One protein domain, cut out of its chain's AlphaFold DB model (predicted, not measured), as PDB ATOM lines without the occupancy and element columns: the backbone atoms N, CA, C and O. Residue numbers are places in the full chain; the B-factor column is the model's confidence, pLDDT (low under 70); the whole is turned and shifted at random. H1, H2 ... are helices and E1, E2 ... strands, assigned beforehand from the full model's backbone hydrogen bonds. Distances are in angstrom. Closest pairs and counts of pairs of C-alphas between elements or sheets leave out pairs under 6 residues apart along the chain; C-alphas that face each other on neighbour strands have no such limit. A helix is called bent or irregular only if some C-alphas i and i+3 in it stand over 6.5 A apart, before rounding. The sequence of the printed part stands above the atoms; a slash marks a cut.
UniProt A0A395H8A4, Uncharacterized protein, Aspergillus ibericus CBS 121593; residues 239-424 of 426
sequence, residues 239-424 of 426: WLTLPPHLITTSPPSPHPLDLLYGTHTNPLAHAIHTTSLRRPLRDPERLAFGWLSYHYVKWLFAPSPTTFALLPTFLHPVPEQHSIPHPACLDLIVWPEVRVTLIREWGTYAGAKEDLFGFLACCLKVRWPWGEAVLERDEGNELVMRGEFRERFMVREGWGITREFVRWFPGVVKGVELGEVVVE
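This is residues 239 to 424 of the 426 residues of an uncharacterized protein of Aspergillus ibericus CBS 121593 (UniProt A0A395H8A4). Two groups of helices stand next to each other over a row of small strand pairs: H1, H2, H3 and H5 pack round the long helix H4, while H6, H7 and H8 make the second group, from which the kinked H9 leads to the row. That row has the E2-E3 hairpin at one end, then H10, then the E1-E4 pair, with H11 and H12 at the other end. In the 186 printed residues the chain order is H1 to H9, E1 to E3, H10, E4, H11, H12; both two-strand sheets are antiparallel, and the class is mostly helix. The whole is compact, with a radius of gyration of the C-alphas of 16.3 A and spans of 48 by 39 by 29 A.

Find C-alpha 244 at (-10.857, -37.695, -41.923), where H1 begins; it runs to residue 249. Read on to H2, residues 256 to 261, H3, 267 to 276, and H4, 283 to 301, 26.7 A long. Next come H5, 305 to 308, H6, 319 to 323, H7, 328 to 332, and H8, 336 to 344, 12.2 A long. H9, residues 346 to 363, 19.9 A long, is irregular: C-alphas 351 and 354 are 8.3 A apart, with a kink of 84 degrees near residue 353. Then find E1, 364 to 366, E2, 375 to 377, E3, 383 to 385, H10, 387 to 393, E4, 399 to 402, H11, 403 to 408, and H12, 418 to 421, which ends at C-alpha 421 (-45.083, -33.310, -37.685).

Begin at the hub, H4, which touches H1, H2, H3 and H5; with residues 286 to 294 it touches H3 at a steep tilt of 46 degrees, closest C-alphas Ile 272 and Gly 290, 6.0 A. H4 and H7 are close but not clearly touching, Ser 293 to Leu 332 at 6.9 A between closest C-alphas. H8 touches H6 and H7. H9 touches H11 with residues 359 to 363, closest C-alphas Cys 363 and Phe 405, 6.1 A. In E1 and E4, N 365 and O 400 are 2.8 A apart; in the hairpin E2 and E3, N 376 and O 384 are 2.9 A apart. H10 is near H4; H12 touches no helix, but C-alphas Gly 400 of E4 and Val 421 are 5.0 A apart. Every O i to N i+4 pair is within hydrogen-bond range in H1, H2, H3, H4, H6, H8, H10 and H11, but 10 of 14 in H9 and 0 of 1 in H7, where 2 of 2 O i to N i+3 pairs are; H5 and H12 are too short for such a pair.

The two C-alphas farthest apart, Thr 348 and Glu 379, are 51.3 A from each other. The printed part has no cut, no link is long, and no printed residue is under 70 in pLDDT.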
ATOM      1  N   TRP A 239     -19.997 -34.474 -47.914       92.00
ATOM      2  CA  TRP A 239     -18.941 -33.952 -47.030       92.00
ATOM      3  C   TRP A 239     -18.180 -35.048 -46.270       92.00
ATOM      4  O   TRP A 239     -17.090 -34.782 -45.777       92.00
ATOM      5  N   LEU A 240     -18.689 -36.284 -46.226       91.69
ATOM      6  CA  LEU A 240     -17.960 -37.446 -45.703       91.69
ATOM      7  C   LEU A 240     -16.878 -37.958 -46.667       91.69
ATOM      8  O   LEU A 240     -16.097 -38.826 -46.298       91.69
ATOM      9  N   THR A 241     -16.801 -37.408 -47.884       90.69
ATOM     10  CA  THR A 241     -15.667 -37.648 -48.797       90.69
ATOM     11  C   THR A 241     -14.412 -36.870 -48.392       90.69
ATOM     12  O   THR A 241     -13.331 -37.139 -48.916       90.69
ATOM     13  N   LEU A 242     -14.534 -35.899 -47.473       92.19
ATOM     14  CA  LEU A 242     -13.381 -35.178 -46.948       92.19
ATOM     15  C   LEU A 242     -12.427 -36.150 -46.239       92.19
ATOM     16  O   LEU A 242     -12.881 -37.008 -45.479       92.19
ATOM     17  N   PRO A 243     -11.101 -35.983 -46.408       92.50
ATOM     18  CA  PRO A 243     -10.126 -36.702 -45.605       92.50
ATOM     19  C   PRO A 243     -10.447 -36.587 -44.102       92.50
ATOM     20  O   PRO A 243     -10.630 -35.463 -43.621       92.50
ATOM     21  N   PRO A 244     -10.455 -37.699 -43.334       92.38
ATOM     22  CA  PRO A 244     -10.857 -37.695 -41.923       92.38
ATOM     23  C   PRO A 244     -10.123 -36.654 -41.072       92.38
ATOM     24  O   PRO A 244     -10.723 -36.008 -40.215       92.38
ATOM     25  N   HIS A 245      -8.836 -36.421 -41.355       93.38
ATOM     26  CA  HIS A 245      -8.051 -35.426 -40.631       93.38
ATOM     27  C   HIS A 245      -8.646 -34.012 -40.753       93.38
ATOM     28  O   HIS A 245      -8.716 -33.324 -39.741       93.38
ATOM     29  N   LEU A 246      -9.173 -33.606 -41.919       94.88
ATOM     30  CA  LEU A 246      -9.803 -32.288 -42.103       94.88
ATOM     31  C   LEU A 246     -11.099 -32.136 -41.298       94.88
ATOM     32  O   LEU A 246     -11.427 -31.037 -40.857       94.88
ATOM     33  N   ILE A 247     -11.827 -33.229 -41.075       95.00
ATOM     34  CA  ILE A 247     -13.023 -33.249 -40.221       95.00
ATOM     35  C   ILE A 247     -12.611 -33.078 -38.753       95.00
ATOM     36  O   ILE A 247     -13.155 -32.240 -38.024       95.00
ATOM     37  N   THR A 248     -11.614 -33.848 -38.314       93.56
ATOM     38  CA  THR A 248     -11.154 -33.825 -36.917       93.56
ATOM     39  C   THR A 248     -10.507 -32.493 -36.531       93.56
ATOM     40  O   THR A 248     -10.809 -31.987 -35.452       93.56
ATOM     41  N   THR A 249      -9.715 -31.876 -37.419       94.88
ATOM     42  CA  THR A 249      -9.019 -30.600 -37.168       94.88
ATOM     43  C   THR A 249      -9.884 -29.362 -37.389       94.88
ATOM     44  O   THR A 249      -9.506 -28.280 -36.943       94.88
ATOM     45  N   SER A 250     -11.044 -29.492 -38.045       96.56
ATOM     46  CA  SER A 250     -12.006 -28.389 -38.148       96.56
ATOM     47  C   SER A 250     -12.441 -27.913 -36.749       96.56
ATOM     48  O   SER A 250     -12.462 -28.731 -35.819       96.56
ATOM     49  N   PRO A 251     -12.815 -26.629 -36.578       97.25
ATOM     50  CA  PRO A 251     -13.244 -26.079 -35.292       97.25
ATOM     51  C   PRO A 251     -14.281 -26.949 -34.548       97.25
ATOM     52  O   PRO A 251     -15.037 -27.690 -35.179       97.25
ATOM     53  N   PRO A 252     -14.362 -26.885 -33.205       95.88
ATOM     54  CA  PRO A 252     -15.362 -27.650 -32.454       95.88
ATOM     55  C   PRO A 252     -16.810 -27.319 -32.846       95.88
ATOM     56  O   PRO A 252     -17.655 -28.206 -32.852       95.88
ATOM     57  N   SER A 253     -17.069 -26.061 -33.211       96.62
ATOM     58  CA  SER A 253     -18.365 -25.556 -33.670       96.62
ATOM     59  C   SER A 253     -18.153 -24.656 -34.897       96.62
ATOM     60  O   SER A 253     -17.153 -23.934 -34.941       96.62
ATOM     61  N   PRO A 254     -19.054 -24.673 -35.896       97.69
ATOM     62  CA  PRO A 254     -18.926 -23.839 -37.084       97.69
ATOM     63  C   PRO A 254     -19.388 -22.404 -36.811       97.69
ATOM     64  O   PRO A 254     -20.239 -22.169 -35.949       97.69
ATOM     65  N   HIS A 255     -18.892 -21.451 -37.601       97.38
ATOM     66  CA  HIS A 255     -19.502 -20.126 -37.664       97.38
ATOM     67  C   HIS A 255     -20.789 -20.196 -38.514       97.38
ATOM     68  O   HIS A 255     -20.782 -20.846 -39.563       97.38
ATOM     69  N   PRO A 256     -21.901 -19.534 -38.138       97.75
ATOM     70  CA  PRO A 256     -23.152 -19.606 -38.902       97.75
ATOM     71  C   PRO A 256     -23.007 -19.122 -40.353       97.75
ATOM     72  O   PRO A 256     -23.618 -19.686 -41.263       97.75
ATOM     73  N   LEU A 257     -22.154 -18.120 -40.591       97.88
ATOM     74  CA  LEU A 257     -21.876 -17.625 -41.944       97.88
ATOM     75  C   LEU A 257     -21.157 -18.661 -42.819       97.88
ATOM     76  O   LEU A 257     -21.433 -18.708 -44.015       97.88
ATOM     77  N   ASP A 258     -20.317 -19.526 -42.241       98.19
ATOM     78  CA  ASP A 258     -19.625 -20.578 -42.997       98.19
ATOM     79  C   ASP A 258     -20.628 -21.562 -43.620       98.19
ATOM     80  O   ASP A 258     -20.420 -22.065 -44.724       98.19
ATOM     81  N   LEU A 259     -21.734 -21.830 -42.919       98.25
ATOM     82  CA  LEU A 259     -22.794 -22.739 -43.364       98.25
ATOM     83  C   LEU A 259     -23.742 -22.074 -44.373       98.25
ATOM     84  O   LEU A 259     -24.222 -22.724 -45.307       98.25
ATOM     85  N   LEU A 260     -24.008 -20.776 -44.205       97.75
ATOM     86  CA  LEU A 260     -24.895 -20.015 -45.088       97.75
ATOM     87  C   LEU A 260     -24.234 -19.603 -46.400       97.75
ATOM     88  O   LEU A 260     -24.883 -19.676 -47.442       97.75
ATOM     89  N   TYR A 261     -22.966 -19.196 -46.358       96.88
ATOM     90  CA  TYR A 261     -22.282 -18.539 -47.477       96.88
ATOM     91  C   TYR A 261     -20.973 -19.221 -47.891       96.88
ATOM     92  O   TYR A 261     -20.358 -18.817 -48.878       96.88
ATOM     93  N   GLY A 262     -20.555 -20.264 -47.172       96.38
ATOM     94  CA  GLY A 262     -19.277 -20.922 -47.398       96.38
ATOM     95  C   GLY A 262     -18.117 -20.187 -46.732       96.38
ATOM     96  O   GLY A 262     -18.265 -19.120 -46.144       96.38
ATOM     97  N   THR A 263     -16.937 -20.799 -46.799       96.50
ATOM     98  CA  THR A 263     -15.731 -20.322 -46.124       96.50
ATOM     99  C   THR A 263     -14.491 -20.962 -46.737       96.50
ATOM    100  O   THR A 263     -14.587 -21.984 -47.416       96.50
ATOM    101  N   HIS A 264     -13.322 -20.383 -46.472       94.50
ATOM    102  CA  HIS A 264     -12.024 -20.944 -46.858       94.50
ATOM    103  C   HIS A 264     -11.221 -21.474 -45.662       94.50
ATOM    104  O   HIS A 264     -10.176 -22.088 -45.857       94.50
ATOM    105  N   THR A 265     -11.688 -21.247 -44.431       95.31
ATOM    106  CA  THR A 265     -10.947 -21.575 -43.199       95.31
ATOM    107  C   THR A 265     -11.468 -22.826 -42.496       95.31
ATOM    108  O   THR A 265     -10.732 -23.445 -41.733       95.31
ATOM    109  N   ASN A 266     -12.712 -23.229 -42.765       97.50
ATOM    110  CA  ASN A 266     -13.345 -24.406 -42.172       97.50
ATOM    111  C   ASN A 266     -13.822 -25.367 -43.282       97.50
ATOM    112  O   ASN A 266     -14.946 -25.229 -43.781       97.50
ATOM    113  N   PRO A 267     -12.978 -26.335 -43.697       96.81
ATOM    114  CA  PRO A 267     -13.275 -27.236 -44.812       96.81
ATOM    115  C   PRO A 267     -14.570 -28.035 -44.634       96.81
ATOM    116  O   PRO A 267     -15.316 -28.209 -45.599       96.81
ATOM    117  N   LEU A 268     -14.872 -28.482 -43.407       98.00
ATOM    118  CA  LEU A 268     -16.101 -29.223 -43.114       98.00
ATOM    119  C   LEU A 268     -17.346 -28.352 -43.331       98.00
ATOM    120  O   LEU A 268     -18.274 -28.769 -44.025       98.00
ATOM    121  N   ALA A 269     -17.352 -27.129 -42.793       98.31
ATOM    122  CA  ALA A 269     -18.474 -26.210 -42.976       98.31
ATOM    123  C   ALA A 269     -18.657 -25.833 -44.454       98.31
ATOM    124  O   ALA A 269     -19.783 -25.838 -44.955       98.31
ATOM    125  N   HIS A 270     -17.559 -25.610 -45.185       97.69
ATOM    126  CA  HIS A 270     -17.612 -25.326 -46.619       97.69
ATOM    127  C   HIS A 270     -18.165 -26.501 -47.445       97.69
ATOM    128  O   HIS A 270     -18.966 -26.291 -48.360       97.69
ATOM    129  N   ALA A 271     -17.790 -27.742 -47.123       97.44
ATOM    130  CA  ALA A 271     -18.306 -28.926 -47.809       97.44
ATOM    131  C   ALA A 271     -19.806 -29.145 -47.544       97.44
ATOM    132  O   ALA A 271     -20.557 -29.475 -48.469       97.44
ATOM    133  N   ILE A 272     -20.258 -28.912 -46.308       97.94
ATOM    134  CA  ILE A 272     -21.682 -28.936 -45.942       97.94
ATOM    135  C   ILE A 272     -22.443 -27.845 -46.704       97.94
ATOM    136  O   ILE A 272     -23.444 -28.145 -47.359       97.94
ATOM    137  N   HIS A 273     -21.935 -26.607 -46.706       97.62
ATOM    138  CA  HIS A 273     -22.516 -25.495 -47.459       97.62
ATOM    139  C   HIS A 273     -22.655 -25.837 -48.950       97.62
ATOM    140  O   HIS A 273     -23.757 -25.788 -49.502       97.62
ATOM    141  N   THR A 274     -21.574 -26.280 -49.590       96.50
ATOM    142  CA  THR A 274     -21.563 -26.625 -51.021       96.50
ATOM    143  C   THR A 274     -22.554 -27.743 -51.342       96.50
ATOM    144  O   THR A 274     -23.273 -27.684 -52.338       96.50
ATOM    145  N   THR A 275     -22.652 -28.750 -50.473       93.38
ATOM    146  CA  THR A 275     -23.617 -29.845 -50.642       93.38
ATOM    147  C   THR A 275     -25.054 -29.349 -50.495       93.38
ATOM    148  O   THR A 275     -25.919 -29.722 -51.288       93.38
ATOM    149  N   SER A 276     -25.309 -28.457 -49.536       94.56
ATOM    150  CA  SER A 276     -26.638 -27.886 -49.297       94.56
ATOM    151  C   SER A 276     -27.164 -27.062 -50.483       94.56
ATOM    152  O   SER A 276     -28.373 -26.947 -50.658       94.56
ATOM    153  N   LEU A 277     -26.289 -26.518 -51.344       93.94
ATOM    154  CA  LEU A 277     -26.681 -25.820 -52.581       93.94
ATOM    155  C   LEU A 277     -27.320 -26.747 -53.626       93.94
ATOM    156  O   LEU A 277     -28.048 -26.268 -54.492       93.94
ATOM    157  N   ARG A 278     -27.112 -28.068 -53.535       91.44
ATOM    158  CA  ARG A 278     -27.745 -29.061 -54.429       91.44
ATOM    159  C   ARG A 278     -29.197 -29.366 -54.066       91.44
ATOM    160  O   ARG A 278     -29.818 -30.242 -54.673       91.44
ATOM    161  N   ARG A 279     -29.716 -28.717 -53.027       91.25
ATOM    162  CA  ARG A 279     -31.061 -28.914 -52.501       91.25
ATOM    163  C   ARG A 279     -31.752 -27.551 -52.365       91.25
ATOM    164  O   ARG A 279     -31.089 -26.561 -52.052       91.25
ATOM    165  N   PRO A 280     -33.075 -27.476 -52.567       92.56
ATOM    166  CA  PRO A 280     -33.845 -26.234 -52.468       92.56
ATOM    167  C   PRO A 280     -34.122 -25.831 -51.005       92.56
ATOM    168  O   PRO A 280     -35.248 -25.512 -50.631       92.56
ATOM    169  N   LEU A 281     -33.084 -25.852 -50.162       93.88
ATOM    170  CA  LEU A 281     -33.147 -25.402 -48.774       93.88
ATOM    171  C   LEU A 281     -33.133 -23.872 -48.731       93.88
ATOM    172  O   LEU A 281     -32.229 -23.242 -49.297       93.88
ATOM    173  N   ARG A 282     -34.107 -23.283 -48.028       93.94
ATOM    174  CA  ARG A 282     -34.083 -21.852 -47.689       93.94
ATOM    175  C   ARG A 282     -33.075 -21.611 -46.566       93.94
ATOM    176  O   ARG A 282     -32.671 -22.552 -45.890       93.94
ATOM    177  N   ASP A 283     -32.713 -20.357 -46.337       95.56
ATOM    178  CA  ASP A 283     -31.660 -19.990 -45.384       95.56
ATOM    179  C   ASP A 283     -31.867 -20.538 -43.957       95.56
ATOM    180  O   ASP A 283     -30.907 -21.104 -43.429       95.56
ATOM    181  N   PRO A 284     -33.072 -20.489 -43.341       97.31
ATOM    182  CA  PRO A 284     -33.284 -21.091 -42.022       97.31
ATOM    183  C   PRO A 284     -33.014 -22.598 -42.025       97.31
ATOM    184  O   PRO A 284     -32.234 -23.099 -41.219       97.31
ATOM    185  N   GLU A 285     -33.599 -23.329 -42.975       97.56
ATOM    186  CA  GLU A 285     -33.395 -24.774 -43.067       97.56
ATOM    187  C   GLU A 285     -31.945 -25.127 -43.412       97.56
ATOM    188  O   GLU A 285     -31.418 -26.095 -42.876       97.56
ATOM    189  N   ARG A 286     -31.274 -24.335 -44.256       97.56
ATOM    190  CA  ARG A 286     -29.864 -24.517 -44.624       97.56
ATOM    191  C   ARG A 286     -28.949 -24.355 -43.417       97.56
ATOM    192  O   ARG A 286     -28.085 -25.202 -43.202       97.56
ATOM    193  N   LEU A 287     -29.142 -23.290 -42.641       98.50
ATOM    194  CA  LEU A 287     -28.343 -23.026 -41.449       98.50
ATOM    195  C   LEU A 287     -28.567 -24.108 -40.390       98.50
ATOM    196  O   LEU A 287     -27.597 -24.680 -39.900       98.50
ATOM    197  N   ALA A 288     -29.826 -24.434 -40.092       98.50
ATOM    198  CA  ALA A 288     -30.174 -25.458 -39.112       98.50
ATOM    199  C   ALA A 288     -29.664 -26.849 -39.527       98.50
ATOM    200  O   ALA A 288     -28.938 -27.496 -38.776       98.50
ATOM    201  N   PHE A 289     -29.963 -27.291 -40.753       97.75
ATOM    202  CA  PHE A 289     -29.493 -28.578 -41.276       97.75
ATOM    203  C   PHE A 289     -27.965 -28.653 -41.311       97.75
ATOM    204  O   PHE A 289     -27.384 -29.667 -40.923       97.75
ATOM    205  N   GLY A 290     -27.303 -27.580 -41.753       98.19
ATOM    206  CA  GLY A 290     -25.848 -27.515 -41.795       98.19
ATOM    207  C   GLY A 290     -25.222 -27.595 -40.404       98.19
ATOM    208  O   GLY A 290     -24.242 -28.314 -40.219       98.19
ATOM    209  N   TRP A 291     -25.820 -26.925 -39.416       98.69
ATOM    210  CA  TRP A 291     -25.370 -26.950 -38.026       98.69
ATOM    211  C   TRP A 291     -25.473 -28.350 -37.420       98.69
ATOM    212  O   TRP A 291     -24.507 -28.839 -36.826       98.69
ATOM    213  N   LEU A 292     -26.621 -29.002 -37.607       98.56
ATOM    214  CA  LEU A 292     -26.860 -30.372 -37.158       98.56
ATOM    215  C   LEU A 292     -25.897 -31.357 -37.832       98.56
ATOM    216  O   LEU A 292     -25.251 -32.152 -37.153       98.56
ATOM    217  N   SER A 293     -25.730 -31.245 -39.153       98.00
ATOM    218  CA  SER A 293     -24.805 -32.080 -39.930       98.00
ATOM    219  C   SER A 293     -23.360 -31.930 -39.456       98.00
ATOM    220  O   SER A 293     -22.642 -32.921 -39.346       98.00
ATOM    221  N   TYR A 294     -22.929 -30.701 -39.156       98.62
ATOM    222  CA  TYR A 294     -21.573 -30.419 -38.690       98.62
ATOM    223  C   TYR A 294     -21.279 -31.149 -37.381       98.62
ATOM    224  O   TYR A 294     -20.318 -31.910 -37.298       98.62
ATOM    225  N   HIS A 295     -22.135 -30.960 -36.376       98.38
ATOM    226  CA  HIS A 295     -21.951 -31.569 -35.062       98.38
ATOM    227  C   HIS A 295     -22.098 -33.089 -35.110       98.38
ATOM    228  O   HIS A 295     -21.297 -33.790 -34.492       98.38
ATOM    229  N   TYR A 296     -23.037 -33.602 -35.912       97.88
ATOM    230  CA  TYR A 296     -23.192 -35.036 -36.143       97.88
ATOM    231  C   TYR A 296     -21.897 -35.670 -36.658       97.88
ATOM    232  O   TYR A 296     -21.409 -36.650 -36.103       97.88
ATOM    233  N   VAL A 297     -21.282 -35.066 -37.676       96.50
ATOM    234  CA  VAL A 297     -20.041 -35.573 -38.273       96.50
ATOM    235  C   VAL A 297     -18.857 -35.413 -37.313       96.50
ATOM    236  O   VAL A 297     -18.014 -36.304 -37.233       96.50
ATOM    237  N   LYS A 298     -18.786 -34.315 -36.547       97.06
ATOM    238  CA  LYS A 298     -17.759 -34.146 -35.504       97.06
ATOM    239  C   LYS A 298     -17.840 -35.256 -34.457       97.06
ATOM    240  O   LYS A 298     -16.798 -35.785 -34.080       97.06
ATOM    241  N   TRP A 299     -19.044 -35.628 -34.021       96.81
ATOM    242  CA  TRP A 299     -19.238 -36.772 -33.133       96.81
ATOM    243  C   TRP A 299     -18.873 -38.094 -33.818       96.81
ATOM    244  O   TRP A 299     -18.106 -38.860 -33.249       96.81
ATOM    245  N   LEU A 300     -19.321 -38.327 -35.053       95.25
ATOM    246  CA  LEU A 300     -19.056 -39.570 -35.785       95.25
ATOM    247  C   LEU A 300     -17.551 -39.874 -35.938       95.25
ATOM    248  O   LEU A 300     -17.143 -41.028 -35.847       95.25
ATOM    249  N   PHE A 301     -16.720 -38.846 -36.151       94.25
ATOM    250  CA  PHE A 301     -15.266 -38.991 -36.340       94.25
ATOM    251  C   PHE A 301     -14.444 -38.828 -35.059       94.25
ATOM    252  O   PHE A 301     -13.278 -39.220 -35.027       94.25
ATOM    253  N   ALA A 302     -15.024 -38.247 -34.012       93.62
ATOM    254  CA  ALA A 302     -14.408 -38.140 -32.694       93.62
ATOM    255  C   ALA A 302     -15.461 -38.401 -31.601       93.62
ATOM    256  O   ALA A 302     -15.895 -37.454 -30.928       93.62
ATOM    257  N   PRO A 303     -15.903 -39.663 -31.425       94.94
ATOM    258  CA  PRO A 303     -16.948 -39.995 -30.466       94.94
ATOM    259  C   PRO A 303     -16.467 -39.731 -29.039       94.94
ATOM    260  O   PRO A 303     -15.462 -40.277 -28.586       94.94
ATOM    261  N   SER A 304     -17.164 -38.848 -28.329       94.31
ATOM    262  CA  SER A 304     -16.870 -38.491 -26.941       94.31
ATOM    263  C   SER A 304     -18.135 -37.962 -26.262       94.31
ATOM    264  O   SER A 304     -19.032 -37.480 -26.963       94.31
ATOM    265  N   PRO A 305     -18.208 -37.959 -24.919       94.94
ATOM    266  CA  PRO A 305     -19.313 -37.315 -24.209       94.94
ATOM    267  C   PRO A 305     -19.517 -35.854 -24.638       94.94
ATOM    268  O   PRO A 305     -20.648 -35.413 -24.815       94.94
ATOM    269  N   THR A 306     -18.424 -35.119 -24.867       95.19
ATOM    270  CA  THR A 306     -18.447 -33.699 -25.244       95.19
ATOM    271  C   THR A 306     -19.020 -33.476 -26.641       95.19
ATOM    272  O   THR A 306     -19.860 -32.602 -26.821       95.19
ATOM    273  N   THR A 307     -18.585 -34.253 -27.637       95.75
ATOM    274  CA  THR A 307     -19.089 -34.126 -29.017       95.75
ATOM    275  C   THR A 307     -20.520 -34.635 -29.144       95.75
ATOM    276  O   THR A 307     -21.307 -34.047 -29.881       95.75
ATOM    277  N   PHE A 308     -20.884 -35.669 -28.383       96.44
ATOM    278  CA  PHE A 308     -22.243 -36.205 -28.339       96.44
ATOM    279  C   PHE A 308     -23.235 -35.242 -27.679       96.44
ATOM    280  O   PHE A 308     -24.341 -35.075 -28.176       96.44
ATOM    281  N   ALA A 309     -22.829 -34.541 -26.615       95.81
ATOM    282  CA  ALA A 309     -23.670 -33.551 -25.934       95.81
ATOM    283  C   ALA A 309     -24.055 -32.342 -26.811       95.81
ATOM    284  O   ALA A 309     -24.946 -31.578 -26.447       95.81
ATOM    285  N   LEU A 310     -23.390 -32.151 -27.958       96.81
ATOM    286  CA  LEU A 310     -23.739 -31.118 -28.936       96.81
ATOM    287  C   LEU A 310     -24.850 -31.560 -29.899       96.81
ATOM    288  O   LEU A 310     -25.338 -30.738 -30.680       96.81
ATOM    289  N   LEU A 311     -25.245 -32.834 -29.865       97.50
ATOM    290  CA  LEU A 311     -26.342 -33.358 -30.664       97.50
ATOM    291  C   LEU A 311     -27.671 -33.138 -29.934       97.50
ATOM    292  O   LEU A 311     -27.758 -33.354 -28.725       97.50
ATOM    293  N   PRO A 312     -28.734 -32.734 -30.646       97.31
ATOM    294  CA  PRO A 312     -30.067 -32.795 -30.077       97.31
ATOM    295  C   PRO A 312     -30.477 -34.258 -29.873       97.31
ATOM    296  O   PRO A 312     -30.082 -35.144 -30.636       97.31
ATOM    297  N   THR A 313     -31.334 -34.503 -28.884       95.88
ATOM    298  CA  THR A 313     -31.761 -35.857 -28.490       95.88
ATOM    299  C   THR A 313     -32.350 -36.665 -29.645       95.88
ATOM    300  O   THR A 313     -32.140 -37.872 -29.718       95.88
ATOM    301  N   PHE A 314     -33.034 -36.012 -30.589       96.12
ATOM    302  CA  PHE A 314     -33.610 -36.673 -31.761       96.12
ATOM    303  C   PHE A 314     -32.563 -37.163 -32.784       96.12
ATOM    304  O   PHE A 314     -32.882 -38.001 -33.627       96.12
ATOM    305  N   LEU A 315     -31.314 -36.684 -32.727       96.94
ATOM    306  CA  LEU A 315     -30.198 -37.190 -33.541       96.94
ATOM    307  C   LEU A 315     -29.357 -38.250 -32.829       96.94
ATOM    308  O   LEU A 315     -28.430 -38.783 -33.437       96.94
ATOM    309  N   HIS A 316     -29.667 -38.592 -31.577       95.81
ATOM    310  CA  HIS A 316     -29.011 -39.728 -30.941       95.81
ATOM    311  C   HIS A 316     -29.317 -41.017 -31.729       95.81
ATOM    312  O   HIS A 316     -30.444 -41.177 -32.220       95.81
ATOM    313  N   PRO A 317     -28.336 -41.927 -31.876       95.81
ATOM    314  CA  PRO A 317     -28.551 -43.193 -32.556       95.81
ATOM    315  C   PRO A 317     -29.671 -44.017 -31.918       95.81
ATOM    316  O   PRO A 317     -29.747 -44.151 -30.695       95.81
ATOM    317  N   VAL A 318     -30.524 -44.598 -32.758       94.44
ATOM    318  CA  VAL A 318     -31.522 -45.600 -32.357       94.44
ATOM    319  C   VAL A 318     -30.979 -47.022 -32.568       94.44
ATOM    320  O   VAL A 318     -30.048 -47.201 -33.355       94.44
ATOM    321  N   PRO A 319     -31.548 -48.062 -31.929       95.38
ATOM    322  CA  PRO A 319     -31.033 -49.434 -32.025       95.38
ATOM    323  C   PRO A 319     -30.869 -49.965 -33.460       95.38
ATOM    324  O   PRO A 319     -29.919 -50.692 -33.762       95.38
ATOM    325  N   GLU A 320     -31.761 -49.586 -34.375       96.12
ATOM    326  CA  GLU A 320     -31.706 -49.969 -35.788       96.12
ATOM    327  C   GLU A 320     -30.451 -49.447 -36.484       96.12
ATOM    328  O   GLU A 320     -29.889 -50.141 -37.327       96.12
ATOM    329  N   GLN A 321     -29.958 -48.270 -36.090       96.25
ATOM    330  CA  GLN A 321     -28.732 -47.698 -36.645       96.25
ATOM    331  C   GLN A 321     -27.484 -48.517 -36.272       96.25
ATOM    332  O   GLN A 321     -26.476 -48.425 -36.966       96.25
ATOM    333  N   HIS A 322     -27.541 -49.349 -35.226       94.94
ATOM    334  CA  HIS A 322     -26.445 -50.243 -34.823       94.94
ATOM    335  C   HIS A 322     -26.611 -51.686 -35.303       94.94
ATOM    336  O   HIS A 322     -25.687 -52.481 -35.167       94.94
ATOM    337  N   SER A 323     -27.779 -52.047 -35.836       95.56
ATOM    338  CA  SER A 323     -28.101 -53.431 -36.211       95.56
ATOM    339  C   SER A 323     -28.366 -53.618 -37.702       95.56
ATOM    340  O   SER A 323     -28.202 -54.726 -38.210       95.56
ATOM    341  N   ILE A 324     -28.733 -52.556 -38.425       97.12
ATOM    342  CA  ILE A 324     -29.079 -52.606 -39.846       97.12
ATOM    343  C   ILE A 324     -28.142 -51.666 -40.619       97.12
ATOM    344  O   ILE A 324     -28.183 -50.458 -40.386       97.12
ATOM    345  N   PRO A 325     -27.318 -52.172 -41.557       96.62
ATOM    346  CA  PRO A 325     -26.525 -51.320 -42.440       96.62
ATOM    347  C   PRO A 325     -27.406 -50.400 -43.295       96.62
ATOM    348  O   PRO A 325     -28.317 -50.874 -43.976       96.62
ATOM    349  N   HIS A 326     -27.130 -49.095 -43.291       96.56
ATOM    350  CA  HIS A 326     -27.951 -48.093 -43.986       96.56
ATOM    351  C   HIS A 326     -27.123 -46.897 -44.495       96.56
ATOM    352  O   HIS A 326     -26.010 -46.684 -44.020       96.56
ATOM    353  N   PRO A 327     -27.617 -46.089 -45.452       96.31
ATOM    354  CA  PRO A 327     -26.893 -44.896 -45.890       96.31
ATOM    355  C   PRO A 327     -26.811 -43.831 -44.795       96.31
ATOM    356  O   PRO A 327     -27.832 -43.488 -44.195       96.31
ATOM    357  N   ALA A 328     -25.631 -43.236 -44.609       95.44
ATOM    358  CA  ALA A 328     -25.384 -42.231 -43.569       95.44
ATOM    359  C   ALA A 328     -26.345 -41.025 -43.606       95.44
ATOM    360  O   ALA A 328     -26.590 -40.387 -42.584       95.44
ATOM    361  N   CYS A 329     -26.924 -40.691 -44.766       94.69
ATOM    362  CA  CYS A 329     -27.879 -39.591 -44.882       94.69
ATOM    363  C   CYS A 329     -29.188 -39.803 -44.114       94.69
ATOM    364  O   CYS A 329     -29.853 -38.815 -43.795       94.69
ATOM    365  N   LEU A 330     -29.557 -41.050 -43.798       97.06
ATOM    366  CA  LEU A 330     -30.761 -41.340 -43.015       97.06
ATOM    367  C   LEU A 330     -30.636 -40.855 -41.570       97.06
ATOM    368  O   LEU A 330     -31.633 -40.468 -40.962       97.06
ATOM    369  N   ASP A 331     -29.420 -40.765 -41.046       96.75
ATOM    370  CA  ASP A 331     -29.182 -40.353 -39.662       96.75
ATOM    371  C   ASP A 331     -29.547 -38.901 -39.390       96.75
ATOM    372  O   ASP A 331     -29.840 -38.537 -38.257       96.75
ATOM    373  N   LEU A 332     -29.591 -38.079 -40.437       96.31
ATOM    374  CA  LEU A 332     -29.944 -36.663 -40.352       96.31
ATOM    375  C   LEU A 332     -31.449 -36.409 -40.486       96.31
ATOM    376  O   LEU A 332     -31.885 -35.257 -40.493       96.31
ATOM    377  N   ILE A 333     -32.260 -37.464 -40.592       96.12
ATOM    378  CA  ILE A 333     -33.716 -37.350 -40.514       96.12
ATOM    379  C   ILE A 333     -34.106 -36.971 -39.085       96.12
ATOM    380  O   ILE A 333     -33.758 -37.669 -38.137       96.12
ATOM    381  N   VAL A 334     -34.851 -35.873 -38.945       95.56
ATOM    382  CA  VAL A 334     -35.215 -35.277 -37.646       95.56
ATOM    383  C   VAL A 334     -36.030 -36.230 -36.771       95.56
ATOM    384  O   VAL A 334     -35.804 -36.293 -35.571       95.56
ATOM    385  N   TRP A 335     -36.969 -36.971 -37.358       95.94
ATOM    386  CA  TRP A 335     -37.868 -37.859 -36.617       95.94
ATOM    387  C   TRP A 335     -37.296 -39.279 -36.542       95.94
ATOM    388  O   TRP A 335     -37.176 -39.926 -37.590       95.94
ATOM    389  N   PRO A 336     -36.973 -39.794 -35.339       94.94
ATOM    390  CA  PRO A 336     -36.438 -41.143 -35.176       94.94
ATOM    391  C   PRO A 336     -37.336 -42.227 -35.783       94.94
ATOM    392  O   PRO A 336     -36.837 -43.175 -36.376       94.94
ATOM    393  N   GLU A 337     -38.657 -42.071 -35.725       94.56
ATOM    394  CA  GLU A 337     -39.624 -43.034 -36.263       94.56
ATOM    395  C   GLU A 337     -39.574 -43.098 -37.798       94.56
ATOM    396  O   GLU A 337     -39.610 -44.179 -38.392       94.56
ATOM    397  N   VAL A 338     -39.410 -41.939 -38.446       95.19
ATOM    398  CA  VAL A 338     -39.193 -41.849 -39.900       95.19
ATOM    399  C   VAL A 338     -37.855 -42.480 -40.268       95.19
ATOM    400  O   VAL A 338     -37.771 -43.229 -41.240       95.19
ATOM    401  N   ARG A 339     -36.808 -42.217 -39.476       95.25
ATOM    402  CA  ARG A 339     -35.481 -42.810 -39.671       95.25
ATOM    403  C   ARG A 339     -35.539 -44.335 -39.582       95.25
ATOM    404  O   ARG A 339     -35.076 -45.000 -40.501       95.25
ATOM    405  N   VAL A 340     -36.154 -44.885 -38.535       96.06
ATOM    406  CA  VAL A 340     -36.345 -46.335 -38.350       96.06
ATOM    407  C   VAL A 340     -37.084 -46.944 -39.539       96.06
ATOM    408  O   VAL A 340     -36.658 -47.973 -40.065       96.06
ATOM    409  N   THR A 341     -38.158 -46.297 -39.996       96.00
ATOM    410  CA  THR A 341     -38.931 -46.748 -41.161       96.00
ATOM    411  C   THR A 341     -38.065 -46.783 -42.419       96.00
ATOM    412  O   THR A 341     -38.002 -47.808 -43.098       96.00
ATOM    413  N   LEU A 342     -37.329 -45.704 -42.699       96.75
ATOM    414  CA  LEU A 342     -36.435 -45.630 -43.854       96.75
ATOM    415  C   LEU A 342     -35.285 -46.635 -43.779       96.75
ATOM    416  O   LEU A 342     -34.940 -47.198 -44.809       96.75
ATOM    417  N   ILE A 343     -34.710 -46.880 -42.600       97.38
ATOM    418  CA  ILE A 343     -33.633 -47.863 -42.411       97.38
ATOM    419  C   ILE A 343     -34.141 -49.276 -42.708       97.38
ATOM    420  O   ILE A 343     -33.509 -50.016 -43.461       97.38
ATOM    421  N   ARG A 344     -35.299 -49.651 -42.156       96.75
ATOM    422  CA  ARG A 344     -35.877 -50.994 -42.333       96.75
ATOM    423  C   ARG A 344     -36.345 -51.248 -43.764       96.75
ATOM    424  O   ARG A 344     -36.219 -52.362 -44.263       96.75
ATOM    425  N   GLU A 345     -36.883 -50.226 -44.420       96.12
ATOM    426  CA  GLU A 345     -37.514 -50.338 -45.739       96.12
ATOM    427  C   GLU A 345     -36.685 -49.676 -46.853       96.12
ATOM    428  O   GLU A 345     -37.210 -49.395 -47.934       96.12
ATOM    429  N   TRP A 346     -35.383 -49.437 -46.632       96.12
ATOM    430  CA  TRP A 346     -34.541 -48.667 -47.559       96.12
ATOM    431  C   TRP A 346     -34.549 -49.225 -48.987       96.12
ATOM    432  O   TRP A 346     -34.544 -48.459 -49.949       96.12
ATOM    433  N   GLY A 347     -34.634 -50.551 -49.141       95.62
ATOM    434  CA  GLY A 347     -34.705 -51.212 -50.448       95.62
ATOM    435  C   GLY A 347     -35.849 -50.711 -51.340       95.62
ATOM    436  O   GLY A 347     -35.676 -50.631 -52.554       95.62
ATOM    437  N   THR A 348     -36.971 -50.290 -50.752       95.50
ATOM    438  CA  THR A 348     -38.116 -49.719 -51.480       95.50
ATOM    439  C   THR A 348     -37.823 -48.313 -52.006       95.50
ATOM    440  O   THR A 348     -38.300 -47.935 -53.075       95.50
ATOM    441  N   TYR A 349     -37.023 -47.532 -51.279       95.50
ATOM    442  CA  TYR A 349     -36.775 -46.117 -51.572       95.50
ATOM    443  C   TYR A 349     -35.447 -45.862 -52.293       95.50
ATOM    444  O   TYR A 349     -35.282 -44.811 -52.913       95.50
ATOM    445  N   ALA A 350     -34.514 -46.817 -52.269       93.88
ATOM    446  CA  ALA A 350     -33.166 -46.660 -52.814       93.88
ATOM    447  C   ALA A 350     -33.156 -46.228 -54.294       93.88
ATOM    448  O   ALA A 350     -32.349 -45.380 -54.683       93.88
ATOM    449  N   GLY A 351     -34.080 -46.759 -55.106       94.06
ATOM    450  CA  GLY A 351     -34.222 -46.406 -56.524       94.06
ATOM    451  C   GLY A 351     -34.744 -44.984 -56.776       94.06
ATOM    452  O   GLY A 351     -34.448 -44.407 -57.817       94.06
ATOM    453  N   ALA A 352     -35.459 -44.399 -55.813       93.56
ATOM    454  CA  ALA A 352     -36.047 -43.057 -55.884       93.56
ATOM    455  C   ALA A 352     -35.388 -42.076 -54.894       93.56
ATOM    456  O   ALA A 352     -35.994 -41.082 -54.491       93.56
ATOM    457  N   LYS A 353     -34.142 -42.343 -54.475       92.69
ATOM    458  CA  LYS A 353     -33.458 -41.569 -53.423       92.69
ATOM    459  C   LYS A 353     -33.378 -40.066 -53.719       92.69
ATOM    460  O   LYS A 353     -33.544 -39.258 -52.809       92.69
ATOM    461  N   GLU A 354     -33.118 -39.682 -54.972       92.56
ATOM    462  CA  GLU A 354     -32.968 -38.267 -55.337       92.56
ATOM    463  C   GLU A 354     -34.310 -37.539 -55.263       92.56
ATOM    464  O   GLU A 354     -34.359 -36.422 -54.754       92.56
ATOM    465  N   ASP A 355     -35.399 -38.200 -55.666       94.31
ATOM    466  CA  ASP A 355     -36.752 -37.660 -55.542       94.31
ATOM    467  C   ASP A 355     -37.158 -37.545 -54.069       94.31
ATOM    468  O   ASP A 355     -37.668 -36.505 -53.648       94.31
ATOM    469  N   LEU A 356     -36.865 -38.568 -53.257       95.56
ATOM    470  CA  LEU A 356     -37.150 -38.572 -51.822       95.56
ATOM    471  C   LEU A 356     -36.451 -37.416 -51.100       95.56
ATOM    472  O   LEU A 356     -37.111 -36.609 -50.448       95.56
ATOM    473  N   PHE A 357     -35.125 -37.302 -51.222       94.69
ATOM    474  CA  PHE A 357     -34.372 -36.256 -50.522       94.69
ATOM    475  C   PHE A 357     -34.530 -34.876 -51.158       94.69
ATOM    476  O   PHE A 357     -34.485 -33.869 -50.450       94.69
ATOM    477  N   GLY A 358     -34.720 -34.806 -52.477       94.12
ATOM    478  CA  GLY A 358     -35.027 -33.563 -53.177       94.12
ATOM    479  C   GLY A 358     -36.351 -32.979 -52.697       94.12
ATOM    480  O   GLY A 358     -36.409 -31.810 -52.313       94.12
ATOM    481  N   PHE A 359     -37.395 -33.807 -52.630       95.44
ATOM    482  CA  PHE A 359     -38.706 -33.375 -52.165       95.44
ATOM    483  C   PHE A 359     -38.755 -33.149 -50.652       95.44
ATOM    484  O   PHE A 359     -39.366 -32.177 -50.206       95.44
ATOM    485  N   LEU A 360     -38.051 -33.966 -49.860       95.56
ATOM    486  CA  LEU A 360     -37.884 -33.719 -48.427       95.56
ATOM    487  C   LEU A 360     -37.244 -32.352 -48.181       95.56
ATOM    488  O   LEU A 360     -37.745 -31.600 -47.356       95.56
ATOM    489  N   ALA A 361     -36.196 -31.982 -48.919       95.06
ATOM    490  CA  ALA A 361     -35.565 -30.672 -48.767       95.06
ATOM    491  C   ALA A 361     -36.510 -29.502 -49.105       95.06
ATOM    492  O   ALA A 361     -36.436 -28.455 -48.462       95.06
ATOM    493  N   CYS A 362     -37.431 -29.673 -50.064       93.69
ATOM    494  CA  CYS A 362     -38.489 -28.688 -50.326       93.69
ATOM    495  C   CYS A 362     -39.457 -28.555 -49.143       93.69
ATOM    496  O   CYS A 362     -39.888 -27.446 -48.816       93.69
ATOM    497  N   CYS A 363     -39.824 -29.684 -48.535       95.69
ATOM    498  CA  CYS A 363     -40.946 -29.774 -47.605       95.69
ATOM    499  C   CYS A 363     -40.540 -29.677 -46.131       95.69
ATOM    500  O   CYS A 363     -41.377 -29.347 -45.299       95.69
ATOM    501  N   LEU A 364     -39.278 -29.932 -45.798       95.75
ATOM    502  CA  LEU A 364     -38.739 -29.750 -44.458       95.75
ATOM    503  C   LEU A 364     -38.716 -28.255 -44.130       95.75
ATOM    504  O   LEU A 364     -38.334 -27.423 -44.964       95.75
ATOM    505  N   LYS A 365     -39.172 -27.906 -42.932       96.38
ATOM    506  CA  LYS A 365     -39.254 -26.531 -42.448       96.38
ATOM    507  C   LYS A 365     -38.833 -26.476 -40.994       96.38
ATOM    508  O   LYS A 365     -39.274 -27.295 -40.189       96.38
ATOM    509  N   VAL A 366     -38.043 -25.466 -40.655       97.06
ATOM    510  CA  VAL A 366     -37.933 -25.029 -39.264       97.06
ATOM    511  C   VAL A 366     -39.188 -24.209 -38.979       97.06
ATOM    512  O   VAL A 366     -39.556 -23.341 -39.777       97.06
ATOM    513  N   ARG A 367     -39.866 -24.469 -37.860       96.00
ATOM    514  CA  ARG A 367     -41.015 -23.693 -37.374       96.00
ATOM    515  C   ARG A 367     -40.530 -22.341 -36.866       96.00
ATOM    516  O   ARG A 367     -40.581 -22.066 -35.675       96.00
ATOM    517  N   TRP A 368     -40.001 -21.524 -37.763       95.56
ATOM    518  CA  TRP A 368     -39.488 -20.192 -37.492       95.56
ATOM    519  C   TRP A 368     -40.444 -19.147 -38.078       95.56
ATOM    520  O   TRP A 368     -40.907 -19.349 -39.208       95.56
ATOM    521  N   PRO A 369     -40.775 -18.065 -37.348       92.88
ATOM    522  CA  PRO A 369     -41.702 -17.059 -37.843       92.88
ATOM    523  C   PRO A 369     -41.243 -16.456 -39.172       92.88
ATOM    524  O   PRO A 369     -40.061 -16.187 -39.404       92.88
ATOM    525  N   TRP A 370     -42.194 -16.255 -40.082       88.12
ATOM    526  CA  TRP A 370     -41.880 -15.701 -41.390       88.12
ATOM    527  C   TRP A 370     -41.400 -14.250 -41.266       88.12
ATOM    528  O   TRP A 370     -42.046 -13.424 -40.629       88.12
ATOM    529  N   GLY A 371     -40.280 -13.938 -41.921       88.56
ATOM    530  CA  GLY A 371     -39.692 -12.599 -41.928       88.56
ATOM    531  C   GLY A 371     -38.777 -12.296 -40.740       88.56
ATOM    532  O   GLY A 371     -38.094 -11.274 -40.769       88.56
ATOM    533  N   GLU A 372     -38.699 -13.175 -39.740       94.44
ATOM    534  CA  GLU A 372     -37.730 -13.023 -38.659       94.44
ATOM    535  C   GLU A 372     -36.326 -13.434 -39.102       94.44
ATOM    536  O   GLU A 372     -36.121 -14.478 -39.729       94.44
ATOM    537  N   ALA A 373     -35.337 -12.611 -38.753       95.94
ATOM    538  CA  ALA A 373     -33.939 -12.903 -39.031       95.94
ATOM    539  C   ALA A 373     -33.476 -14.138 -38.243       95.94
ATOM    540  O   ALA A 373     -33.894 -14.349 -37.108       95.94
ATOM    541  N   VAL A 374     -32.587 -14.936 -38.838       97.81
ATOM    542  CA  VAL A 374     -31.918 -16.075 -38.169       97.81
ATOM    543  C   VAL A 374     -30.549 -15.698 -37.596       97.81
ATOM    544  O   VAL A 374     -29.956 -16.457 -36.832       97.81
ATOM    545  N   LEU A 375     -30.059 -14.510 -37.961       98.06
ATOM    546  CA  LEU A 375     -28.830 -13.908 -37.460       98.06
ATOM    547  C   LEU A 375     -29.145 -12.595 -36.743       98.06
ATOM    548  O   LEU A 375     -30.076 -11.885 -37.127       98.06
ATOM    549  N   GLU A 376     -28.333 -12.257 -35.754       96.81
ATOM    550  CA  GLU A 376     -28.322 -10.956 -35.087       96.81
ATOM    551  C   GLU A 376     -26.886 -10.472 -34.900       96.81
ATOM    552  O   GLU A 376     -25.938 -11.208 -35.170       96.81
ATOM    553  N   ARG A 377     -26.728  -9.207 -34.508       97.38
ATOM    554  CA  ARG A 377     -25.416  -8.673 -34.149       97.38
ATOM    555  C   ARG A 377     -25.210  -8.797 -32.651       97.38
ATOM    556  O   ARG A 377     -26.098  -8.414 -31.894       97.38
ATOM    557  N   ASP A 378     -24.059  -9.318 -32.256       95.44
ATOM    558  CA  ASP A 378     -23.643  -9.341 -30.857       95.44
ATOM    559  C   ASP A 378     -23.111  -7.969 -30.393       95.44
ATOM    560  O   ASP A 378     -23.130  -6.982 -31.136       95.44
ATOM    561  N   GLU A 379     -22.622  -7.899 -29.151       96.06
ATOM    562  CA  GLU A 379     -22.010  -6.689 -28.577       96.06
ATOM    563  C   GLU A 379     -20.794  -6.196 -29.381       96.06
ATOM    564  O   GLU A 379     -20.519  -4.996 -29.427       96.06
ATOM    565  N   GLY A 380     -20.087  -7.113 -30.047       95.94
ATOM    566  CA  GLY A 380     -18.954  -6.837 -30.928       95.94
ATOM    567  C   GLY A 380     -19.356  -6.409 -32.339       95.94
ATOM    568  O   GLY A 380     -18.479  -6.170 -33.168       95.94
ATOM    569  N   ASN A 381     -20.658  -6.277 -32.619       94.00
ATOM    570  CA  ASN A 381     -21.213  -5.993 -33.939       94.00
ATOM    571  C   ASN A 381     -20.923  -7.105 -34.971       94.00
ATOM    572  O   ASN A 381     -21.035  -6.864 -36.176       94.00
ATOM    573  N   GLU A 382     -20.623  -8.327 -34.536       95.62
ATOM    574  CA  GLU A 382     -20.431  -9.495 -35.398       95.62
ATOM    575  C   GLU A 382     -21.753 -10.226 -35.642       95.62
ATOM    576  O   GLU A 382     -22.627 -10.276 -34.779       95.62
ATOM    577  N   LEU A 383     -21.934 -10.775 -36.850       95.75
ATOM    578  CA  LEU A 383     -23.154 -11.514 -37.193       95.75
ATOM    579  C   LEU A 383     -23.107 -12.931 -36.617       95.75
ATOM    580  O   LEU A 383     -22.434 -13.812 -37.160       95.75
ATOM    581  N   VAL A 384     -23.899 -13.158 -35.577       97.00
ATOM    582  CA  VAL A 384     -24.034 -14.433 -34.871       97.00
ATOM    583  C   VAL A 384     -25.413 -15.049 -35.101       97.00
ATOM    584  O   VAL A 384     -26.344 -14.401 -35.577       97.00
ATOM    585  N   MET A 385     -25.550 -16.336 -34.793       97.81
ATOM    586  CA  MET A 385     -26.837 -17.029 -34.848       97.81
ATOM    587  C   MET A 385     -27.721 -16.561 -33.692       97.81
ATOM    588  O   MET A 385     -27.264 -16.582 -32.551       97.81
ATOM    589  N   ARG A 386     -28.985 -16.214 -33.971       97.88
ATOM    590  CA  ARG A 386     -29.934 -15.861 -32.903       97.88
ATOM    591  C   ARG A 386     -30.128 -17.034 -31.948       97.88
ATOM    592  O   ARG A 386     -30.368 -18.159 -32.399       97.88
ATOM    593  N   GLY A 387     -30.088 -16.764 -30.644       97.44
ATOM    594  CA  GLY A 387     -30.271 -17.788 -29.606       97.44
ATOM    595  C   GLY A 387     -31.602 -18.535 -29.743       97.44
ATOM    596  O   GLY A 387     -31.617 -19.759 -29.845       97.44
ATOM    597  N   GLU A 388     -32.701 -17.795 -29.891       97.81
ATOM    598  CA  GLU A 388     -34.057 -18.340 -30.074       97.81
ATOM    599  C   GLU A 388     -34.172 -19.237 -31.317       97.81
ATOM    600  O   GLU A 388     -34.865 -20.257 -31.309       97.81
ATOM    601  N   PHE A 389     -33.474 -18.874 -32.399       98.44
ATOM    602  CA  PHE A 389     -33.438 -19.682 -33.616       98.44
ATOM    603  C   PHE A 389     -32.698 -20.999 -33.373       98.44
ATOM    604  O   PHE A 389     -33.180 -22.058 -33.781       98.44
ATOM    605  N   ARG A 390     -31.561 -20.944 -32.663       98.06
ATOM    606  CA  ARG A 390     -30.801 -22.131 -32.257       98.06
ATOM    607  C   ARG A 390     -31.638 -23.066 -31.399       98.06
ATOM    608  O   ARG A 390     -31.727 -24.251 -31.701       98.06
ATOM    609  N   GLU A 391     -32.269 -22.538 -30.359       98.00
ATOM    610  CA  GLU A 391     -33.148 -23.307 -29.476       98.00
ATOM    611  C   GLU A 391     -34.274 -23.977 -30.262       98.00
ATOM    612  O   GLU A 391     -34.543 -25.162 -30.061       98.00
ATOM    613  N   ARG A 392     -34.871 -23.259 -31.223       98.00
ATOM    614  CA  ARG A 392     -35.946 -23.789 -32.063       98.00
ATOM    615  C   ARG A 392     -35.512 -25.030 -32.831       98.00
ATOM    616  O   ARG A 392     -36.190 -26.040 -32.733       98.00
ATOM    617  N   PHE A 393     -34.425 -24.995 -33.601       97.88
ATOM    618  CA  PHE A 393     -34.069 -26.161 -34.425       97.88
ATOM    619  C   PHE A 393     -33.396 -27.299 -33.638       97.88
ATOM    620  O   PHE A 393     -33.255 -28.403 -34.170       97.88
ATOM    621  N   MET A 394     -32.973 -27.056 -32.394       98.06
ATOM    622  CA  MET A 394     -32.374 -28.070 -31.519       98.06
ATOM    623  C   MET A 394     -33.411 -28.959 -30.812       98.06
ATOM    624  O   MET A 394     -33.031 -29.927 -30.158       98.06
ATOM    625  N   VAL A 395     -34.709 -28.688 -30.970       97.06
ATOM    626  CA  VAL A 395     -35.800 -29.542 -30.472       97.06
ATOM    627  C   VAL A 395     -36.601 -30.143 -31.628       97.06
ATOM    628  O   VAL A 395     -36.717 -29.538 -32.695       97.06
ATOM    629  N   ARG A 396     -37.163 -31.343 -31.431       95.50
ATOM    630  CA  ARG A 396     -37.930 -32.074 -32.459       95.50
ATOM    631  C   ARG A 396     -39.130 -31.254 -32.938       95.50
ATOM    632  O   ARG A 396     -39.401 -31.180 -34.133       95.50
ATOM    633  N   GLU A 397     -39.813 -30.607 -32.005       95.06
ATOM    634  CA  GLU A 397     -41.036 -29.824 -32.202       95.06
ATOM    635  C   GLU A 397     -40.773 -28.560 -33.025       95.06
ATOM    636  O   GLU A 397     -41.686 -27.992 -33.621       95.06
ATOM    637  N   GLY A 398     -39.516 -28.120 -33.102       96.50
ATOM    638  CA  GLY A 398     -39.113 -26.992 -33.925       96.50
ATOM    639  C   GLY A 398     -39.038 -27.299 -35.412       96.50
ATOM    640  O   GLY A 398     -38.784 -26.384 -36.195       96.50
ATOM    641  N   TRP A 399     -39.290 -28.539 -35.821       97.12
ATOM    642  CA  TRP A 399     -39.328 -28.956 -37.215       97.12
ATOM    643  C   TRP A 399     -40.741 -29.331 -37.654       97.12
ATOM    644  O   TRP A 399     -41.613 -29.685 -36.860       97.12
ATOM    645  N   GLY A 400     -40.961 -29.269 -38.960       95.81
ATOM    646  CA  GLY A 400     -42.148 -29.803 -39.602       95.81
ATOM    647  C   GLY A 400     -41.872 -30.200 -41.046       95.81
ATOM    648  O   GLY A 400     -40.915 -29.732 -41.666       95.81
ATOM    649  N   ILE A 401     -42.722 -31.065 -41.582       94.88
ATOM    650  CA  ILE A 401     -42.800 -31.381 -43.010       94.88
ATOM    651  C   ILE A 401     -44.158 -30.958 -43.543       94.88
ATOM    652  O   ILE A 401     -45.172 -31.036 -42.852       94.88
ATOM    653  N   THR A 402     -44.207 -30.476 -44.777       95.12
ATOM    654  CA  THR A 402     -45.487 -30.062 -45.353       95.12
ATOM    655  C   THR A 402     -46.380 -31.261 -45.695       95.12
ATOM    656  O   THR A 402     -45.922 -32.400 -45.848       95.12
ATOM    657  N   ARG A 403     -47.688 -31.010 -45.853       93.69
ATOM    658  CA  ARG A 403     -48.675 -32.041 -46.230       93.69
ATOM    659  C   ARG A 403     -48.367 -32.674 -47.585       93.69
ATOM    660  O   ARG A 403     -48.785 -33.799 -47.841       93.69
ATOM    661  N   GLU A 404     -47.681 -31.962 -48.469       94.31
ATOM    662  CA  GLU A 404     -47.323 -32.432 -49.806       94.31
ATOM    663  C   GLU A 404     -46.341 -33.604 -49.725       94.31
ATOM    664  O   GLU A 404     -46.538 -34.595 -50.428       94.31
ATOM    665  N   PHE A 405     -45.363 -33.553 -48.811       94.88
ATOM    666  CA  PHE A 405     -44.447 -34.673 -48.576       94.88
ATOM    667  C   PHE A 405     -45.192 -35.927 -48.127       94.88
ATOM    668  O   PHE A 405     -45.003 -36.997 -48.697       94.88
ATOM    669  N   VAL A 406     -46.100 -35.774 -47.161       93.12
ATOM    670  CA  VAL A 406     -46.920 -36.876 -46.635       93.12
ATOM    671  C   VAL A 406     -47.787 -37.503 -47.728       93.12
ATOM    672  O   VAL A 406     -47.949 -38.719 -47.761       93.12
ATOM    673  N   ARG A 407     -48.323 -36.698 -48.656       92.94
ATOM    674  CA  ARG A 407     -49.117 -37.206 -49.787       92.94
ATOM    675  C   ARG A 407     -48.286 -38.025 -50.773       92.94
ATOM    676  O   ARG A 407     -48.808 -38.982 -51.331       92.94
ATOM    677  N   TRP A 408     -47.034 -37.640 -51.008       93.12
ATOM    678  CA  TRP A 408     -46.175 -38.293 -52.001       93.12
ATOM    679  C   TRP A 408     -45.409 -39.495 -51.435       93.12
ATOM    680  O   TRP A 408     -45.218 -40.490 -52.127       93.12
ATOM    681  N   PHE A 409     -45.019 -39.429 -50.161       94.12
ATOM    682  CA  PHE A 409     -44.297 -40.483 -49.448       94.12
ATOM    683  C   PHE A 409     -45.023 -40.907 -48.155       94.12
ATOM    684  O   PHE A 409     -44.447 -40.831 -47.069       94.12
ATOM    685  N   PRO A 410     -46.278 -41.393 -48.230       93.06
ATOM    686  CA  PRO A 410     -47.051 -41.752 -47.037       93.06
ATOM    687  C   PRO A 410     -46.424 -42.908 -46.246       93.06
ATOM    688  O   PRO A 410     -46.522 -42.941 -45.023       93.06
ATOM    689  N   GLY A 411     -45.744 -43.837 -46.928       92.75
ATOM    690  CA  GLY A 411     -45.053 -44.958 -46.286       92.75
ATOM    691  C   GLY A 411     -43.890 -44.525 -45.392       92.75
ATOM    692  O   GLY A 411     -43.662 -45.142 -44.361       92.75
ATOM    693  N   VAL A 412     -43.211 -43.425 -45.734       92.94
ATOM    694  CA  VAL A 412     -42.037 -42.915 -45.001       92.94
ATOM    695  C   VAL A 412     -42.416 -42.379 -43.621       92.94
ATOM    696  O   VAL A 412     -41.647 -42.496 -42.674       92.94
ATOM    697  N   VAL A 413     -43.615 -41.811 -43.491       89.88
ATOM    698  CA  VAL A 413     -44.108 -41.201 -42.246       89.88
ATOM    699  C   VAL A 413     -45.001 -42.141 -41.432       89.88
ATOM    700  O   VAL A 413     -45.708 -41.712 -40.518       89.88
ATOM    701  N   LYS A 414     -44.990 -43.439 -41.754       84.56
ATOM    702  CA  LYS A 414     -45.744 -44.457 -41.025       84.56
ATOM    703  C   LYS A 414     -45.231 -44.546 -39.584       84.56
ATOM    704  O   LYS A 414     -44.047 -44.748 -39.352       84.56
ATOM    705  N   GLY A 415     -46.132 -44.410 -38.611       73.88
ATOM    706  CA  GLY A 415     -45.785 -44.458 -37.183       73.88
ATOM    707  C   GLY A 415     -45.460 -43.104 -36.552       73.88
ATOM    708  O   GLY A 415     -45.155 -43.053 -35.367       73.88
ATOM    709  N   VAL A 416     -45.568 -42.014 -37.312       84.25
ATOM    710  CA  VAL A 416     -45.470 -40.648 -36.792       84.25
ATOM    711  C   VAL A 416     -46.865 -40.089 -36.527       84.25
ATOM    712  O   VAL A 416     -47.765 -40.240 -37.358       84.25
ATOM    713  N   GLU A 417     -47.045 -39.377 -35.414       84.75
ATOM    714  CA  GLU A 417     -48.246 -38.573 -35.201       84.75
ATOM    715  C   GLU A 417     -48.248 -37.368 -36.156       84.75
ATOM    716  O   GLU A 417     -47.571 -36.359 -35.951       84.75
ATOM    717  N   LEU A 418     -49.004 -37.484 -37.252       82.75
ATOM    718  CA  LEU A 418     -48.995 -36.491 -38.333       82.75
ATOM    719  C   LEU A 418     -49.399 -35.085 -37.865       82.75
ATOM    720  O   LEU A 418     -48.953 -34.112 -38.466       82.75
ATOM    721  N   GLY A 419     -50.213 -34.963 -36.812       77.38
ATOM    722  CA  GLY A 419     -50.603 -33.667 -36.246       77.38
ATOM    723  C   GLY A 419     -49.417 -32.865 -35.704       77.38
ATOM    724  O   GLY A 419     -49.375 -31.649 -35.873       77.38
ATOM    725  N   GLU A 420     -48.422 -33.542 -35.135       79.62
ATOM    726  CA  GLU A 420     -47.235 -32.909 -34.547       79.62
ATOM    727  C   GLU A 420     -46.164 -32.584 -35.594       79.62
ATOM    728  O   GLU A 420     -45.364 -31.656 -35.450       79.62
ATOM    729  N   VAL A 421     -46.153 -33.348 -36.684       83.69
ATOM    730  CA  VAL A 421     -45.083 -33.310 -37.685       83.69
ATOM    731  C   VAL A 421     -45.451 -32.486 -38.910       83.69
ATOM    732  O   VAL A 421     -44.578 -31.881 -39.536       83.69
ATOM    733  N   VAL A 422     -46.738 -32.385 -39.235       89.19
ATOM    734  CA  VAL A 422     -47.190 -31.556 -40.346       89.19
ATOM    735  C   VAL A 422     -47.086 -30.071 -39.990       89.19
ATOM    736  O   VAL A 422     -47.425 -29.630 -38.889       89.19
ATOM    737  N   VAL A 423     -46.623 -29.270 -40.946       89.44
ATOM    738  CA  VAL A 423     -46.660 -27.806 -40.880       89.44
ATOM    739  C   VAL A 423     -47.428 -27.240 -42.070       89.44
ATOM    740  O   VAL A 423     -47.299 -27.720 -43.199       89.44
ATOM    741  N   GLU A 424     -48.230 -26.210 -41.810       77.88
ATOM    742  CA  GLU A 424     -48.892 -25.427 -42.849       77.88
ATOM    743  C   GLU A 424     -47.997 -24.240 -43.198       77.88
ATOM    744  O   GLU A 424     -47.634 -23.438 -42.338       77.88
TER     745      GLU A 424